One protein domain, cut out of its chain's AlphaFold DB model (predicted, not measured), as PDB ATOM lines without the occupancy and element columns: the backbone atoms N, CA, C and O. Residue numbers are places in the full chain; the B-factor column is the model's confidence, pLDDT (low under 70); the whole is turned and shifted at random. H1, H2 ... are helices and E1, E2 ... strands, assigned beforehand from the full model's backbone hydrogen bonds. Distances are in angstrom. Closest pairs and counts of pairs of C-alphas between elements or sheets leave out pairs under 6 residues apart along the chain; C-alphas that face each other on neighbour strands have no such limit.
ATOM      1  N   MET A 215      21.759  -2.193  87.733       92.81
ATOM      2  CA  MET A 215      22.710  -1.260  88.351       92.81
ATOM      3  C   MET A 215      23.714  -1.929  89.297       92.81
ATOM      4  O   MET A 215      24.740  -1.328  89.611       92.81
ATOM      5  N   SER A 216      23.459  -3.165  89.745       93.00
ATOM      6  CA  SER A 216      24.445  -3.928  90.522       93.00
ATOM      7  C   SER A 216      25.664  -4.349  89.688       93.00
ATOM      8  O   SER A 216      26.718  -4.657  90.243       93.00
ATOM      9  N   ILE A 217      25.546  -4.325  88.355       91.75
ATOM     10  CA  ILE A 217      26.647  -4.611  87.437       91.75
ATOM     11  C   ILE A 217      27.584  -3.390  87.392       91.75
ATOM     12  O   ILE A 217      27.138  -2.292  87.036       91.75
ATOM     13  N   PRO A 218      28.891  -3.547  87.684       88.00
ATOM     14  CA  PRO A 218      29.826  -2.429  87.675       88.00
ATOM     15  C   PRO A 218      29.827  -1.672  86.340       88.00
ATOM     16  O   PRO A 218      29.967  -2.249  85.264       88.00
ATOM     17  N   GLY A 219      29.681  -0.348  86.412       84.00
ATOM     18  CA  GLY A 219      29.669   0.521  85.233       84.00
ATOM     19  C   GLY A 219      28.318   0.671  84.533       84.00
ATOM     20  O   GLY A 219      28.255   1.404  83.542       84.00
ATOM     21  N   ILE A 220      27.249   0.041  85.031       91.75
ATOM     22  CA  ILE A 220      25.878   0.315  84.590       91.75
ATOM     23  C   ILE A 220      25.267   1.394  85.485       91.75
ATOM     24  O   ILE A 220      24.954   1.166  86.650       91.75
ATOM     25  N   ASP A 221      25.090   2.586  84.919       89.06
ATOM     26  CA  ASP A 221      24.366   3.668  85.577       89.06
ATOM     27  C   ASP A 221      22.844   3.516  85.418       89.06
ATOM     28  O   ASP A 221      22.341   2.701  84.640       89.06
ATOM     29  N   TYR A 222      22.094   4.341  86.149       91.12
ATOM     30  CA  TYR A 222      20.634   4.313  86.127       91.12
ATOM     31  C   TYR A 222      20.053   4.534  84.716       91.12
ATOM     32  O   TYR A 222      19.119   3.843  84.311       91.12
ATOM     33  N   TYR A 223      20.608   5.471  83.936       91.75
ATOM     34  CA  TYR A 223      20.142   5.742  82.569       91.75
ATOM     35  C   TYR A 223      20.289   4.510  81.669       91.75
ATOM     36  O   TYR A 223      19.378   4.176  80.909       91.75
ATOM     37  N   THR A 224      21.424   3.825  81.781       93.19
ATOM     38  CA  THR A 224      21.739   2.612  81.031       93.19
ATOM     39  C   THR A 224      20.857   1.450  81.469       93.19
ATOM     40  O   THR A 224      20.268   0.787  80.615       93.19
ATOM     41  N   ALA A 225      20.693   1.241  82.778       94.62
ATOM     42  CA  ALA A 225      19.820   0.209  83.333       94.62
ATOM     43  C   ALA A 225      18.363   0.395  82.883       94.62
ATOM     44  O   ALA A 225      17.761  -0.525  82.329       94.62
ATOM     45  N   LEU A 226      17.817   1.605  83.032       95.38
ATOM     46  CA  LEU A 226      16.458   1.932  82.605       95.38
ATOM     47  C   LEU A 226      16.289   1.791  81.084       95.38
ATOM     48  O   LEU A 226      15.261   1.308  80.607       95.38
ATOM     49  N   GLY A 227      17.309   2.174  80.312       95.69
ATOM     50  CA  GLY A 227      17.353   1.990  78.866       95.69
ATOM     51  C   GLY A 227      17.260   0.520  78.452       95.69
ATOM     52  O   GLY A 227      16.397   0.172  77.641       95.69
ATOM     53  N   ILE A 228      18.097  -0.339  79.045       95.88
ATOM     54  CA  ILE A 228      18.093  -1.794  78.828       95.88
ATOM     55  C   ILE A 228      16.738  -2.383  79.223       95.88
ATOM     56  O   ILE A 228      16.089  -3.018  78.389       95.88
ATOM     57  N   TYR A 229      16.281  -2.108  80.448       95.69
ATOM     58  CA  TYR A 229      14.990  -2.561  80.958       95.69
ATOM     59  C   TYR A 229      13.854  -2.186  80.006       95.69
ATOM     60  O   TYR A 229      13.070  -3.043  79.609       95.69
ATOM     61  N   SER A 230      13.796  -0.931  79.556       95.75
ATOM     62  CA  SER A 230      12.713  -0.474  78.685       95.75
ATOM     63  C   SER A 230      12.704  -1.187  77.331       95.75
ATOM     64  O   SER A 230      11.638  -1.506  76.810       95.75
ATOM     65  N   GLU A 231      13.860  -1.471  76.726       95.50
ATOM     66  CA  GLU A 231      13.927  -2.154  75.427       95.50
ATOM     67  C   GLU A 231      13.652  -3.665  75.547       95.50
ATOM     68  O   GLU A 231      13.073  -4.259  74.632       95.50
ATOM     69  N   ILE A 232      13.962  -4.274  76.695       95.12
ATOM     70  CA  ILE A 232      13.582  -5.656  77.012       95.12
ATOM     71  C   ILE A 232      12.083  -5.744  77.316       95.12
ATOM     72  O   ILE A 232      11.396  -6.539  76.680       95.12
ATOM     73  N   GLY A 233      11.553  -4.878  78.176       93.56
ATOM     74  CA  GLY A 233      10.180  -4.942  78.665       93.56
ATOM     75  C   GLY A 233       9.952  -6.172  79.542       93.56
ATOM     76  O   GLY A 233      10.786  -6.495  80.379       93.56
ATOM     77  N   ASP A 234       8.832  -6.860  79.330       91.44
ATOM     78  CA  ASP A 234       8.564  -8.137  79.993       91.44
ATOM     79  C   ASP A 234       9.602  -9.186  79.570       91.44
ATOM     80  O   ASP A 234       9.716  -9.510  78.386       91.44
ATOM     81  N   ILE A 235      10.372  -9.692  80.535       93.00
ATOM     82  CA  ILE A 235      11.425 -10.683  80.303       93.00
ATOM     83  C   ILE A 235      10.852 -12.059  79.937       93.00
ATOM     84  O   ILE A 235      11.495 -12.799  79.198       93.00
ATOM     85  N   SER A 236       9.626 -12.378  80.371       93.25
ATOM     86  CA  SER A 236       8.995 -13.686  80.140       93.25
ATOM     87  C   SER A 236       8.668 -13.960  78.667       93.25
ATOM     88  O   SER A 236       8.441 -15.104  78.279       93.25
ATOM     89  N   ARG A 237       8.718 -12.929  77.811       92.38
ATOM     90  CA  ARG A 237       8.571 -13.072  76.352       92.38
ATOM     91  C   ARG A 237       9.753 -13.776  75.680       92.38
ATOM     92  O   ARG A 237       9.691 -14.043  74.482       92.38
ATOM     93  N   PHE A 238      10.842 -13.998  76.412       95.06
ATOM     94  CA  PHE A 238      12.009 -14.727  75.940       95.06
ATOM     95  C   PHE A 238      12.036 -16.114  76.591       95.06
ATOM     96  O   PHE A 238      12.042 -16.186  77.818       95.06
ATOM     97  N   PRO A 239      12.083 -17.201  75.799       95.31
ATOM     98  CA  PRO A 239      12.182 -18.557  76.340       95.31
ATOM     99  C   PRO A 239      13.426 -18.774  77.208       95.31
ATOM    100  O   PRO A 239      13.371 -19.475  78.214       95.31
ATOM    101  N   ASP A 240      14.545 -18.162  76.815       96.12
ATOM    102  CA  ASP A 240      15.836 -18.277  77.485       96.12
ATOM    103  C   ASP A 240      16.745 -17.067  77.176       96.12
ATOM    104  O   ASP A 240      16.381 -16.124  76.458       96.12
ATOM    105  N   ALA A 241      17.957 -17.102  77.735       95.06
ATOM    106  CA  ALA A 241      18.965 -16.064  77.560       95.06
ATOM    107  C   ALA A 241      19.488 -15.949  76.116       95.06
ATOM    108  O   ALA A 241      19.825 -14.842  75.690       95.06
ATOM    109  N   ASP A 242      19.520 -17.037  75.343       94.56
ATOM    110  CA  ASP A 242      20.009 -17.033  73.960       94.56
ATOM    111  C   ASP A 242      19.027 -16.305  73.035       94.56
ATOM    112  O   ASP A 242      19.431 -15.539  72.154       94.56
ATOM    113  N   HIS A 243      17.723 -16.447  73.281       94.56
ATOM    114  CA  HIS A 243      16.691 -15.690  72.575       94.56
ATOM    115  C   HIS A 243      16.789 -14.190  72.868       94.56
ATOM    116  O   HIS A 243      16.678 -13.366  71.950       94.56
ATOM    117  N   LEU A 244      17.054 -13.818  74.124       95.12
ATOM    118  CA  LEU A 244      17.324 -12.427  74.478       95.12
ATOM    119  C   LEU A 244      18.609 -11.926  73.803       95.12
ATOM    120  O   LEU A 244      18.601 -10.848  73.204       95.12
ATOM    121  N   ALA A 245      19.693 -12.704  73.835       93.81
ATOM    122  CA  ALA A 245      20.951 -12.360  73.181       93.81
ATOM    123  C   ALA A 245      20.752 -12.137  71.674       93.81
ATOM    124  O   ALA A 245      21.197 -11.120  71.131       93.81
ATOM    125  N   SER A 246      20.000 -13.016  71.007       93.12
ATOM    126  CA  SER A 246      19.621 -12.875  69.599       93.12
ATOM    127  C   SER A 246      18.841 -11.580  69.341       93.12
ATOM    128  O   SER A 246      19.161 -10.828  68.413       93.12
ATOM    129  N   TYR A 247      17.896 -11.236  70.224       93.44
ATOM    130  CA  TYR A 247      17.113  -9.999  70.149       93.44
ATOM    131  C   TYR A 247      17.957  -8.720  70.259       93.44
ATOM    132  O   TYR A 247      17.613  -7.710  69.642       93.44
ATOM    133  N   THR A 248      19.086  -8.739  70.977       93.50
ATOM    134  CA  THR A 248      20.016  -7.590  71.013       93.50
ATOM    135  C   THR A 248      20.696  -7.328  69.658       93.50
ATOM    136  O   THR A 248      21.202  -6.229  69.389       93.50
ATOM    137  N   GLY A 249      20.742  -8.343  68.790       92.69
ATOM    138  CA  GLY A 249      21.472  -8.319  67.530       92.69
ATOM    139  C   GLY A 249      22.995  -8.309  67.683       92.69
ATOM    140  O   GLY A 249      23.683  -7.871  66.756       92.69
ATOM    141  N   LEU A 250      23.507  -8.725  68.847       93.25
ATOM    142  CA  LEU A 250      24.936  -8.896  69.136       93.25
ATOM    143  C   LEU A 250      25.451 -10.310  68.836       93.25
ATOM    144  O   LEU A 250      26.659 -10.518  68.824       93.25
ATOM    145  N   VAL A 251      24.562 -11.263  68.552       92.00
ATOM    146  CA  VAL A 251      24.953 -12.613  68.126       92.00
ATOM    147  C   VAL A 251      25.525 -12.599  66.702       92.00
ATOM    148  O   VAL A 251      25.086 -11.781  65.875       92.00
ATOM    149  N   PRO A 252      26.497 -13.477  66.386       90.38
ATOM    150  CA  PRO A 252      27.033 -13.603  65.038       90.38
ATOM    151  C   PRO A 252      25.950 -14.075  64.068       90.38
ATOM    152  O   PRO A 252      25.083 -14.880  64.409       90.38
ATOM    153  N   LYS A 253      26.004 -13.592  62.827       89.31
ATOM    154  CA  LYS A 253      25.213 -14.167  61.740       89.31
ATOM    155  C   LYS A 253      25.724 -15.582  61.465       89.31
ATOM    156  O   LYS A 253      26.924 -15.752  61.270       89.31
ATOM    157  N   VAL A 254      24.820 -16.554  61.396       88.12
ATOM    158  CA  VAL A 254      25.140 -17.939  61.039       88.12
ATOM    159  C   VAL A 254      24.548 -18.249  59.669       88.12
ATOM    160  O   VAL A 254      23.377 -17.959  59.423       88.12
ATOM    161  N   ASP A 255      25.368 -18.798  58.778       84.44
ATOM    162  CA  ASP A 255      24.938 -19.432  57.533       84.44
ATOM    163  C   ASP A 255      25.316 -20.911  57.615       84.44
ATOM    164  O   ASP A 255      26.496 -21.244  57.747       84.44
ATOM    165  N   GLN A 256      24.315 -21.788  57.636       83.75
ATOM    166  CA  GLN A 256      24.518 -23.218  57.822       83.75
ATOM    167  C   GLN A 256      23.919 -23.986  56.649       83.75
ATOM    168  O   GLN A 256      22.726 -23.888  56.368       83.75
ATOM    169  N   SER A 257      24.754 -24.792  55.991       82.12
ATOM    170  CA  SER A 257      24.337 -25.711  54.932       82.12
ATOM    171  C   SER A 257      24.915 -27.100  55.205       82.12
ATOM    172  O   SER A 257      26.127 -27.277  55.339       82.12
ATOM    173  N   GLY A 258      24.038 -28.096  55.361       84.62
ATOM    174  CA  GLY A 258      24.441 -29.436  55.794       84.62
ATOM    175  C   GLY A 258      25.207 -29.404  57.124       84.62
ATOM    176  O   GLY A 258      24.699 -28.916  58.132       84.62
ATOM    177  N   SER A 259      26.439 -29.919  57.121       86.94
ATOM    178  CA  SER A 259      27.331 -29.972  58.289       86.94
ATOM    179  C   SER A 259      28.265 -28.763  58.436       86.94
ATOM    180  O   SER A 259      29.037 -28.713  59.392       86.94
ATOM    181  N   VAL A 260      28.223 -27.792  57.517       84.00
ATOM    182  CA  VAL A 260      29.108 -26.619  57.538       84.00
ATOM    183  C   VAL A 260      28.354 -25.414  58.087       84.00
ATOM    184  O   VAL A 260      27.332 -25.016  57.530       84.00
ATOM    185  N   ALA A 261      28.889 -24.813  59.153       84.25
ATOM    186  CA  ALA A 261      28.412 -23.557  59.722       84.25
ATOM    187  C   ALA A 261      29.461 -22.454  59.523       84.25
ATOM    188  O   ALA A 261      30.621 -22.604  59.912       84.25
ATOM    189  N   ILE A 262      29.048 -21.339  58.923       86.69
ATOM    190  CA  ILE A 262      29.866 -20.145  58.714       86.69
ATOM    191  C   ILE A 262      29.355 -19.047  59.645       86.69
ATOM    192  O   ILE A 262      28.195 -18.640  59.567       86.69
ATOM    193  N   TYR A 263      30.240 -18.542  60.505       89.62
ATOM    194  CA  TYR A 263      29.949 -17.458  61.441       89.62
ATOM    195  C   TYR A 263      30.496 -16.133  60.903       89.62
ATOM    196  O   TYR A 263      31.680 -16.011  60.597       89.62
ATOM    197  N   GLY A 264      29.623 -15.135  60.774       89.12
ATOM    198  CA  GLY A 264      29.948 -13.800  60.278       89.12
ATOM    199  C   GLY A 264      29.873 -12.711  61.352       89.12
ATOM    200  O   GLY A 264      29.914 -12.965  62.553       89.12
ATOM    201  N   HIS A 265      29.727 -11.462  60.905       91.62
ATOM    202  CA  HIS A 265      29.547 -10.304  61.787       91.62
ATOM    203  C   HIS A 265      28.250 -10.372  62.606       91.62
ATOM    204  O   HIS A 265      27.318 -11.102  62.265       91.62
ATOM    205  N   VAL A 266      28.163  -9.538  63.648       93.00
ATOM    206  CA  VAL A 266      26.933  -9.362  64.434       93.00
ATOM    207  C   VAL A 266      25.747  -8.998  63.538       93.00
ATOM    208  O   VAL A 266      25.880  -8.204  62.600       93.00
ATOM    209  N   THR A 267      24.571  -9.551  63.829       88.88
ATOM    210  CA  THR A 267      23.393  -9.424  62.950       88.88
ATOM    211  C   THR A 267      22.863  -7.992  62.865       88.88
ATOM    212  O   THR A 267      22.233  -7.617  61.875       88.88
ATOM    213  N   LYS A 268      23.088  -7.182  63.912       89.06
ATOM    214  CA  LYS A 268      22.487  -5.849  64.104       89.06
ATOM    215  C   LYS A 268      20.951  -5.861  64.074       89.06
ATOM    216  O   LYS A 268      20.337  -4.790  63.975       89.06
ATOM    217  N   ALA A 269      20.340  -7.043  64.198       84.94
ATOM    218  CA  ALA A 269      18.901  -7.228  64.313       84.94
ATOM    219  C   ALA A 269      18.363  -6.602  65.614       84.94
ATOM    220  O   ALA A 269      19.132  -6.160  66.470       84.94
ATOM    221  N   GLY A 270      17.040  -6.490  65.729       87.75
ATOM    222  CA  GLY A 270      16.403  -5.973  66.943       87.75
ATOM    223  C   GLY A 270      16.648  -4.480  67.238       87.75
ATOM    224  O   GLY A 270      16.906  -3.694  66.312       87.75
ATOM    225  N   PRO A 271      16.502  -4.054  68.510       90.81
ATOM    226  CA  PRO A 271      16.548  -2.645  68.894       90.81
ATOM    227  C   PRO A 271      17.974  -2.090  68.928       90.81
ATOM    228  O   PRO A 271      18.826  -2.523  69.701       90.81
ATOM    229  N   SER A 272      18.230  -1.052  68.128       92.19
ATOM    230  CA  SER A 272      19.531  -0.368  68.108       92.19
ATOM    231  C   SER A 272      19.872   0.319  69.433       92.19
ATOM    232  O   SER A 272      21.049   0.424  69.765       92.19
ATOM    233  N   VAL A 273      18.862   0.770  70.184       93.25
ATOM    234  CA  VAL A 273      19.022   1.414  71.497       93.25
ATOM    235  C   VAL A 273      19.507   0.412  72.546       93.25
ATOM    236  O   VAL A 273      20.472   0.699  73.245       93.25
ATOM    237  N   LEU A 274      18.917  -0.787  72.601       94.94
ATOM    238  CA  LEU A 274      19.362  -1.857  73.503       94.94
ATOM    239  C   LEU A 274      20.826  -2.216  73.247       94.94
ATOM    240  O   LEU A 274      21.646  -2.228  74.160       94.94
ATOM    241  N   ARG A 275      21.163  -2.435  71.973       94.94
ATOM    242  CA  ARG A 275      22.535  -2.726  71.560       94.94
ATOM    243  C   ARG A 275      23.503  -1.605  71.933       94.94
ATOM    244  O   ARG A 275      24.602  -1.891  72.389       94.94
ATOM    245  N   PHE A 276      23.104  -0.346  71.737       93.12
ATOM    246  CA  PHE A 276      23.905   0.810  72.137       93.12
ATOM    247  C   PHE A 276      24.228   0.768  73.632       93.12
ATOM    248  O   PHE A 276      25.391   0.934  73.992       93.12
ATOM    249  N   PHE A 277      23.241   0.512  74.492       94.12
ATOM    250  CA  PHE A 277      23.480   0.443  75.932       94.12
ATOM    251  C   PHE A 277      24.419  -0.691  76.313       94.12
ATOM    252  O   PHE A 277      25.425  -0.427  76.959       94.12
ATOM    253  N   ILE A 278      24.162  -1.909  75.833       92.88
ATOM    254  CA  ILE A 278      24.989  -3.079  76.164       92.88
ATOM    255  C   ILE A 278      26.450  -2.863  75.747       92.88
ATOM    256  O   ILE A 278      27.360  -3.110  76.535       92.88
ATOM    257  N   VAL A 279      26.696  -2.352  74.535       91.88
ATOM    258  CA  VAL A 279      28.064  -2.088  74.057       91.88
ATOM    259  C   VAL A 279      28.760  -1.024  74.912       91.88
ATOM    260  O   VAL A 279      29.921  -1.195  75.278       91.88
ATOM    261  N   ASN A 280      28.063   0.056  75.277       88.25
ATOM    262  CA  ASN A 280      28.643   1.087  76.142       88.25
ATOM    263  C   ASN A 280      28.903   0.585  77.569       88.25
ATOM    264  O   ASN A 280      29.927   0.947  78.150       88.25
ATOM    265  N   SER A 281      28.036  -0.277  78.112       90.69
ATOM    266  CA  SER A 281      28.240  -0.903  79.422       90.69
ATOM    267  C   SER A 281      29.554  -1.678  79.475       90.69
ATOM    268  O   SER A 281      30.288  -1.546  80.450       90.69
ATOM    269  N   VAL A 282      29.907  -2.412  78.413       88.19
ATOM    270  CA  VAL A 282      31.173  -3.164  78.345       88.19
ATOM    271  C   VAL A 282      32.387  -2.231  78.424       88.19
ATOM    272  O   VAL A 282      33.324  -2.506  79.170       88.19
ATOM    273  N   HIS A 283      32.370  -1.092  77.723       85.94
ATOM    274  CA  HIS A 283      33.464  -0.116  77.803       85.94
ATOM    275  C   HIS A 283      33.622   0.489  79.204       85.94
ATOM    276  O   HIS A 283      34.742   0.758  79.638       85.94
ATOM    277  N   SER A 284      32.519   0.709  79.921       84.62
ATOM    278  CA  SER A 284      32.561   1.158  81.315       84.62
ATOM    279  C   SER A 284      33.060   0.067  82.258       84.62
ATOM    280  O   SER A 284      33.900   0.355  83.107       84.62
ATOM    281  N   LEU A 285      32.616  -1.174  82.062       85.31
ATOM    282  CA  LEU A 285      33.026  -2.323  82.864       85.31
ATOM    283  C   LEU A 285      34.534  -2.583  82.758       85.31
ATOM    284  O   LEU A 285      35.194  -2.690  83.785       85.31
ATOM    285  N   ILE A 286      35.100  -2.585  81.543       85.38
ATOM    286  CA  ILE A 286      36.547  -2.787  81.315       85.38
ATOM    287  C   ILE A 286      37.392  -1.755  82.081       85.38
ATOM    288  O   ILE A 286      38.475  -2.076  82.562       85.38
ATOM    289  N   ARG A 287      36.907  -0.513  82.214       80.06
ATOM    290  CA  ARG A 287      37.612   0.541  82.963       80.06
ATOM    291  C   ARG A 287      37.549   0.356  84.480       80.06
ATOM    292  O   ARG A 287      38.469   0.786  85.162       80.06
ATOM    293  N   LEU A 288      36.455  -0.202  84.999       79.38
ATOM    294  CA  LEU A 288      36.176  -0.283  86.439       79.38
ATOM    295  C   LEU A 288      36.571  -1.626  87.060       79.38
ATOM    296  O   LEU A 288      36.847  -1.686  88.252       79.38
ATOM    297  N   SER A 289      36.593  -2.687  86.257       72.62
ATOM    298  CA  SER A 289      36.990  -4.034  86.656       72.62
ATOM    299  C   SER A 289      37.833  -4.669  85.543       72.62
ATOM    300  O   SER A 289      37.356  -5.586  84.867       72.62
TER     301      SER A 289
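What this domain is: This is residues 215 to 289 of the 291 residues of the protein "Transposase IS1111A/IS1328/IS1533 family protein" of Thermoplasmatales archaeon E-plasma (UniProt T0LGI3). Two helices, H1 and H3, pack as a tilted pair running opposite ways, and a two-stranded hairpin, E1 and E2, makes an arm that reaches away from them, with its tip, residues 256 to 261, sticking out. The short helix H2 lies between the helix pair and the arm, and its centre is the nearest of the elements to the mean of the C-alphas. The printed part has 75 residues, with three named helices and two named strands in the order H1, H2, E1, E2, H3; the strands make one antiparallel sheet, ordered E1 - E2. The class is mixed, helices and strands, with helices holding 36 and strands 13 of the 49 residues in named elements. The whole is loose, with a radius of gyration of the C-alphas of 14.4 A, and only just elongated, spanning 45 by 30 by 19 A, the arm making much of the length.

Where its parts are: The printed part begins at Met 215, and residues 215 to 221 come before the first named helix. H1 covers residues 222 to 232, begins with C-alpha 222 at (20.634, 4.313, 86.127) and measures 15.2 A from first to last C-alpha. H2 covers residues 241 to 248 and measures 10.8 A. E1 covers residues 252 to 257, from C-alpha 252 at (27.033, -13.603, 65.038), and measures 16.0 A. E2 covers residues 260 to 266 and measures 18.7 A. H3, the longest helix, covers residues 272 to 288, measures 24.8 A and ends with C-alpha 288 at (36.176, -0.283, 86.439). Ser 289 follows as the last printed residue.

How they stand to each other: H1 and H3 touch, with 11 pairs of C-alphas within 8 A; the closest are those of Ile 228 and Leu 274, 5.5 A apart. Their lines stand at a steep tilt of 39 degrees, and they run opposite ways. H1 and H2 are near each other, with no pair of C-alphas within 8 A but 6 pairs within 10 A. H2 and H3 only just touch, with 3 pairs of C-alphas within 8 A, and H3 takes part with residues 272 to 275 alone. Their closest C-alphas are those of Thr 248 and Arg 275, 5.5 A apart. Their tilt of 69.6 degrees is steep, only just short of about perpendicular, and they run opposite ways. E1 and E2 form a hairpin of antiparallel neighbour strands, with 158 degrees between their N-to-C directions. The C-alphas of Pro 252 and Val 266 face each other at 4.3 A, and those of Ser 257 and Val 260 at 5.5 A. Across the pair, N 255 and O 262 are within hydrogen-bond range at 2.9 A, as are N 264 and O 253 at 2.8 A. H1 is apart from E1 and from E2, H2 is apart from E2, and E1 is apart from H3. In H1 and H2 every O i to N i+4 pair is within hydrogen-bond range; in H3 it is 12 of 13.

The domain as a whole: The two C-alphas farthest apart are those of Tyr 222 and Gly 258, at 45.5 A, while those of the first and last printed residues, Met 215 and Ser 289, are 14.6 A apart. The printed part has no cut. The links from H2 to E1, from E1 to E2 and from E2 to H3 are tight, the link of 8 residues from H1 to H2 is short, and no link is long. Residues 256 to 261 stand free. The mean pLDDT of the printed part is 90.5, and no printed residue is under 70.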